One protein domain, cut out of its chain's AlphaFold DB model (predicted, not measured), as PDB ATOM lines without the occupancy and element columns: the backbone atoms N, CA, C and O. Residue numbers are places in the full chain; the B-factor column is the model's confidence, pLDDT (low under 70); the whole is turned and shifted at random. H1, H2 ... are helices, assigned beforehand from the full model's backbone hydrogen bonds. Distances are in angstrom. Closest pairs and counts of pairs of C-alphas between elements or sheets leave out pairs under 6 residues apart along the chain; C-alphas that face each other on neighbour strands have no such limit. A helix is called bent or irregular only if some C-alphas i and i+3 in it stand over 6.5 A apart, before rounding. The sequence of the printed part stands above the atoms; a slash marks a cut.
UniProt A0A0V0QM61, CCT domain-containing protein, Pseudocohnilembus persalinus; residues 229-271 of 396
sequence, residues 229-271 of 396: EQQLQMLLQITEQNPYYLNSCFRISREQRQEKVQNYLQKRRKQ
ATOM      1  N   GLU A 229     101.054 152.161 187.747       76.62
ATOM      2  CA  GLU A 229     100.663 150.769 187.968       76.62
ATOM      3  C   GLU A 229      99.631 150.285 186.938       76.62
ATOM      4  O   GLU A 229      99.735 149.164 186.440       76.62
ATOM      5  N   GLN A 230      98.677 151.141 186.562       78.31
ATOM      6  CA  GLN A 230      97.652 150.812 185.567       78.31
ATOM      7  C   GLN A 230      98.235 150.785 184.151       78.31
ATOM      8  O   GLN A 230      97.923 149.876 183.380       78.31
ATOM      9  N   GLN A 231      99.153 151.707 183.833       79.25
ATOM     10  CA  GLN A 231      99.884 151.681 182.562       79.25
ATOM     11  C   GLN A 231     100.687 150.385 182.411       79.25
ATOM     12  O   GLN A 231     100.668 149.761 181.351       79.25
ATOM     13  N   LEU A 232     101.353 149.936 183.482       76.00
ATOM     14  CA  LEU A 232     102.095 148.675 183.492       76.00
ATOM     15  C   LEU A 232     101.178 147.458 183.307       76.00
ATOM     16  O   LEU A 232     101.548 146.536 182.579       76.00
ATOM     17  N   GLN A 233      99.991 147.458 183.919       80.00
ATOM     18  CA  GLN A 233      99.026 146.361 183.802       80.00
ATOM     19  C   GLN A 233      98.423 146.264 182.392       80.00
ATOM     20  O   GLN A 233      98.332 145.168 181.839       80.00
ATOM     21  N   MET A 234      98.096 147.399 181.769       79.81
ATOM     22  CA  MET A 234      97.654 147.439 180.370       79.81
ATOM     23  C   MET A 234      98.756 146.978 179.416       79.81
ATOM     24  O   MET A 234      98.492 146.210 178.490       79.81
ATOM     25  N   LEU A 235     100.006 147.388 179.664       77.25
ATOM     26  CA  LEU A 235     101.145 146.927 178.876       77.25
ATOM     27  C   LEU A 235     101.288 145.401 178.967       77.25
ATOM     28  O   LEU A 235     101.430 144.745 177.940       77.25
ATOM     29  N   LEU A 236     101.195 144.834 180.176       79.56
ATOM     30  CA  LEU A 236     101.229 143.386 180.417       79.56
ATOM     31  C   LEU A 236     100.163 142.648 179.597       79.56
ATOM     32  O   LEU A 236     100.493 141.709 178.874       79.56
ATOM     33  N   GLN A 237      98.923 143.132 179.619       81.56
ATOM     34  CA  GLN A 237      97.808 142.523 178.894       81.56
ATOM     35  C   GLN A 237      98.008 142.562 177.366       81.56
ATOM     36  O   GLN A 237      97.737 141.582 176.671       81.56
ATOM     37  N   ILE A 238      98.570 143.655 176.836       75.75
ATOM     38  CA  ILE A 238      98.943 143.765 175.416       75.75
ATOM     39  C   ILE A 238     100.070 142.785 175.073       75.75
ATOM     40  O   ILE A 238     100.039 142.145 174.020       75.75
ATOM     41  N   THR A 239     101.058 142.633 175.962       67.69
ATOM     42  CA  THR A 239     102.164 141.694 175.744       67.69
ATOM     43  C   THR A 239     101.731 140.225 175.790       67.69
ATOM     44  O   THR A 239     102.316 139.414 175.075       67.69
ATOM     45  N   GLU A 240     100.689 139.886 176.555       77.88
ATOM     46  CA  GLU A 240     100.098 138.538 176.592       77.88
ATOM     47  C   GLU A 240      99.326 138.204 175.312       77.88
ATOM     48  O   GLU A 240      99.423 137.089 174.799       77.88
ATOM     49  N   GLN A 241      98.598 139.176 174.757       78.12
ATOM     50  CA  GLN A 241      97.806 138.978 173.539       78.12
ATOM     51  C   GLN A 241      98.661 138.883 172.269       78.12
ATOM     52  O   GLN A 241      98.202 138.379 171.247       78.12
ATOM     53  N   ASN A 242      99.904 139.364 172.313       69.88
ATOM     54  CA  ASN A 242     100.753 139.518 171.138       69.88
ATOM     55  C   ASN A 242     102.217 139.119 171.428       69.88
ATOM     56  O   ASN A 242     103.120 139.964 171.405       69.88
ATOM     57  N   PRO A 243     102.502 137.816 171.639       62.91
ATOM     58  CA  PRO A 243     103.828 137.334 172.046       62.91
ATOM     59  C   PRO A 243     104.927 137.594 170.998       62.91
ATOM     60  O   PRO A 243     106.110 137.650 171.329       62.91
ATOM     61  N   TYR A 244     104.559 137.814 169.732       59.06
ATOM     62  CA  TYR A 244     105.503 138.065 168.637       59.06
ATOM     63  C   TYR A 244     106.153 139.455 168.680       59.06
ATOM     64  O   TYR A 244     107.286 139.605 168.224       59.06
ATOM     65  N   TYR A 245     105.503 140.454 169.289       58.16
ATOM     66  CA  TYR A 245     106.087 141.791 169.473       58.16
ATOM     67  C   TYR A 245     107.181 141.808 170.548       58.16
ATOM     68  O   TYR A 245     108.015 142.713 170.598       58.16
ATOM     69  N   LEU A 246     107.232 140.767 171.380       53.25
ATOM     70  CA  LEU A 246     108.283 140.594 172.368       53.25
ATOM     71  C   LEU A 246     109.568 140.070 171.719       53.25
ATOM     72  O   LEU A 246     110.646 140.442 172.150       53.25
ATOM     73  N   ASN A 247     109.529 139.311 170.625       54.78
ATOM     74  CA  ASN A 247     110.756 138.700 170.100       54.78
ATOM     75  C   ASN A 247     111.788 139.703 169.540       54.78
ATOM     76  O   ASN A 247     112.985 139.413 169.556       54.78
ATOM     77  N   SER A 248     111.379 140.915 169.142       55.44
ATOM     78  CA  SER A 248     112.318 141.996 168.789       55.44
ATOM     79  C   SER A 248     112.775 142.816 170.011       55.44
ATOM     80  O   SER A 248     113.939 143.213 170.089       55.44
ATOM     81  N   CYS A 249     111.910 142.993 171.018       52.41
ATOM     82  CA  CYS A 249     112.215 143.690 172.278       52.41
ATOM     83  C   CYS A 249     112.888 142.811 173.361       52.41
ATOM     84  O   CYS A 249     113.370 143.328 174.374       52.41
ATOM     85  N   PHE A 250     112.942 141.490 173.177       52.16
ATOM     86  CA  PHE A 250     113.388 140.500 174.170       52.16
ATOM     87  C   PHE A 250     114.671 139.773 173.758       52.16
ATOM     88  O   PHE A 250     114.973 138.698 174.266       52.16
ATOM     89  N   ARG A 251     115.520 140.398 172.934       70.81
ATOM     90  CA  ARG A 251     116.916 139.938 172.781       70.81
ATOM     91  C   ARG A 251     117.731 139.998 174.080       70.81
ATOM     92  O   ARG A 251     118.852 139.500 174.108       70.81
ATOM     93  N   ILE A 252     117.203 140.626 175.131       83.44
ATOM     94  CA  ILE A 252     117.826 140.685 176.452       83.44
ATOM     95  C   ILE A 252     116.996 139.921 177.477       83.44
ATOM     96  O   ILE A 252     115.769 140.050 177.515       83.44
ATOM     97  N   SER A 253     117.676 139.151 178.325       86.69
ATOM     98  CA  SER A 253     117.032 138.420 179.416       86.69
ATOM     99  C   SER A 253     116.436 139.377 180.458       86.69
ATOM    100  O   SER A 253     116.786 140.562 180.527       86.69
ATOM    101  N   ARG A 254     115.536 138.863 181.308       83.31
ATOM    102  CA  ARG A 254     114.952 139.623 182.429       83.31
ATOM    103  C   ARG A 254     116.034 140.210 183.342       83.31
ATOM    104  O   ARG A 254     115.936 141.373 183.721       83.31
ATOM    105  N   GLU A 255     117.072 139.432 183.628       89.19
ATOM    106  CA  GLU A 255     118.227 139.845 184.436       89.19
ATOM    107  C   GLU A 255     118.997 140.991 183.773       89.19
ATOM    108  O   GLU A 255     119.218 142.027 184.392       89.19
ATOM    109  N   GLN A 256     119.305 140.878 182.477       88.56
ATOM    110  CA  GLN A 256     119.983 141.941 181.722       88.56
ATOM    111  C   GLN A 256     119.154 143.228 181.663       88.56
ATOM    112  O   GLN A 256     119.692 144.336 181.632       88.56
ATOM    113  N   ARG A 257     117.823 143.106 181.635       88.12
ATOM    114  CA  ARG A 257     116.921 144.259 181.694       88.12
ATOM    115  C   ARG A 257     116.980 144.929 183.066       88.12
ATOM    116  O   ARG A 257     117.108 146.149 183.118       88.12
ATOM    117  N   GLN A 258     116.934 144.153 184.149       90.94
ATOM    118  CA  GLN A 258     117.097 144.673 185.511       90.94
ATOM    119  C   GLN A 258     118.452 145.363 185.682       90.94
ATOM    120  O   GLN A 258     118.501 146.484 186.178       90.94
ATOM    121  N   GLU A 259     119.531 144.760 185.185       95.19
ATOM    122  CA  GLU A 259     120.873 145.345 185.200       95.19
ATOM    123  C   GLU A 259     120.923 146.682 184.442       95.19
ATOM    124  O   GLU A 259     121.407 147.686 184.966       95.19
ATOM    125  N   LYS A 260     120.353 146.750 183.231       93.06
ATOM    126  CA  LYS A 260     120.271 148.001 182.458       93.06
ATOM    127  C   LYS A 260     119.470 149.084 183.180       93.06
ATOM    128  O   LYS A 260     119.883 150.245 183.162       93.06
ATOM    129  N   VAL A 261     118.358 148.723 183.823       93.81
ATOM    130  CA  VAL A 261     117.549 149.655 184.625       93.81
ATOM    131  C   VAL A 261     118.351 150.169 185.820       93.81
ATOM    132  O   VAL A 261     118.405 151.379 186.036       93.81
ATOM    133  N   GLN A 262     119.041 149.290 186.550       96.19
ATOM    134  CA  GLN A 262     119.897 149.687 187.671       96.19
ATOM    135  C   GLN A 262     121.033 150.612 187.216       96.19
ATOM    136  O   GLN A 262     121.232 151.678 187.800       96.19
ATOM    137  N   ASN A 263     121.718 150.281 186.117       96.50
ATOM    138  CA  ASN A 263     122.769 151.113 185.529       96.50
ATOM    139  C   ASN A 263     122.252 152.494 185.111       96.50
ATOM    140  O   ASN A 263     122.909 153.509 185.350       96.50
ATOM    141  N   TYR A 264     121.056 152.555 184.524       95.00
ATOM    142  CA  TYR A 264     120.406 153.816 184.185       95.00
ATOM    143  C   TYR A 264     120.107 154.658 185.432       95.00
ATOM    144  O   TYR A 264     120.464 155.836 185.470       95.00
ATOM    145  N   LEU A 265     119.517 154.064 186.476       95.06
ATOM    146  CA  LEU A 265     119.219 154.762 187.731       95.06
ATOM    147  C   LEU A 265     120.495 155.267 188.415       95.06
ATOM    148  O   LEU A 265     120.536 156.414 188.862       95.06
ATOM    149  N   GLN A 266     121.560 154.463 188.441       95.69
ATOM    150  CA  GLN A 266     122.863 154.888 188.953       95.69
ATOM    151  C   GLN A 266     123.456 156.037 188.127       95.69
ATOM    152  O   GLN A 266     123.952 157.007 188.701       95.69
ATOM    153  N   LYS A 267     123.381 155.972 186.790       96.31
ATOM    154  CA  LYS A 267     123.847 157.044 185.898       96.31
ATOM    155  C   LYS A 267     123.068 158.339 186.122       96.31
ATOM    156  O   LYS A 267     123.681 159.399 186.190       96.31
ATOM    157  N   ARG A 268     121.746 158.252 186.288       93.06
ATOM    158  CA  ARG A 268     120.872 159.396 186.580       93.06
ATOM    159  C   ARG A 268     121.183 160.015 187.944       93.06
ATOM    160  O   ARG A 268     121.298 161.227 188.032       93.06
ATOM    161  N   ARG A 269     121.401 159.202 188.986       92.75
ATOM    162  CA  ARG A 269     121.829 159.690 190.315       92.75
ATOM    163  C   ARG A 269     123.194 160.385 190.275       92.75
ATOM    164  O   ARG A 269     123.415 161.334 191.013       92.75
ATOM    165  N   LYS A 270     124.105 159.916 189.417       91.75
ATOM    166  CA  LYS A 270     125.456 160.481 189.242       91.75
ATOM    167  C   LYS A 270     125.515 161.664 188.272       91.75
ATOM    168  O   LYS A 270     126.568 162.296 188.178       91.75
ATOM    169  N   GLN A 271     124.446 161.962 187.528       89.69
ATOM    170  CA  GLN A 271     124.431 163.105 186.618       89.69
ATOM    171  C   GLN A 271     124.525 164.396 187.427       89.69
ATOM    172  O   GLN A 271     123.573 164.840 188.060       89.69
TER     173      GLN A 271
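This is residues 229 to 271 of the 396 residues of the protein "CCT domain-containing protein" of Pseudocohnilembus persalinus (UniProt A0A0V0QM61). Three helices follow one another along the chain in an open U: H1 makes one arm, short H2 lies across the base, and the longer H3 makes the other arm, running back roughly opposite to H1, with the space between the two arms empty. No helix touches another. The printed part has 43 residues, with three named helices in the order H1, H2, H3 and no named strand; the class is all helix. The whole is loose, with a radius of gyration of the C-alphas of 13.2 A. The C-alphas span 38 by 25 by 14 A along their three main axes, an outline that is only just flat.

Find C-alpha 229 at (100.663, 150.769, 187.968); here H1 begins, and it runs through residues 229 to 241, 18.9 A from first to last C-alpha. Look next at C-alpha 243 at (103.828, 137.334, 172.046), where H2 begins; it holds residues 243 to 249. H2 is neither bent nor irregular, but only just: C-alphas 245 and 248 are 6.3 A apart. Then go to Arg 254, where H3 begins; it holds residues 254 to 270, is 24.3 A from first to last C-alpha, and ends at C-alpha 270 at (125.456, 160.481, 189.242).

Start with H1 and H2, which are close but not clearly touching, with 2 pairs of C-alphas within 8 A. Their closest C-alphas are those of Thr 239 and Leu 246, 7.1 A apart. The lines of these two helices stand at a steep tilt of 67 degrees, only just short of about perpendicular, and they run opposite ways. Go on to H3 and you will find it apart from H2, though it follows it in the chain; H1 and H3 are apart too. Check the backbone N and O atoms: in H1 and H3 every O i to N i+4 pair is within hydrogen-bond range, while in H2 it is 0 of 3, beside 3 of 4 O i to N i+3 pairs within range.

The two C-alphas farthest apart are those of Gln 241 and Lys 270, at 38.4 A, and the first and last printed C-alphas, of Glu 229 and Gln 271, are 26.8 A apart. The printed part has no cut. Both links are tight: one residue between H1 and H2, and four between H2 and H3. Residues 229 to 251, 253 to 259 and 261 to 271 stand free. Look at the B-factor column for the model's confidence: the mean pLDDT of the printed part is 79.8, that of H3 is 93 and that of H2 is 57, and residue 239 and residues 242 to 250 are under 70.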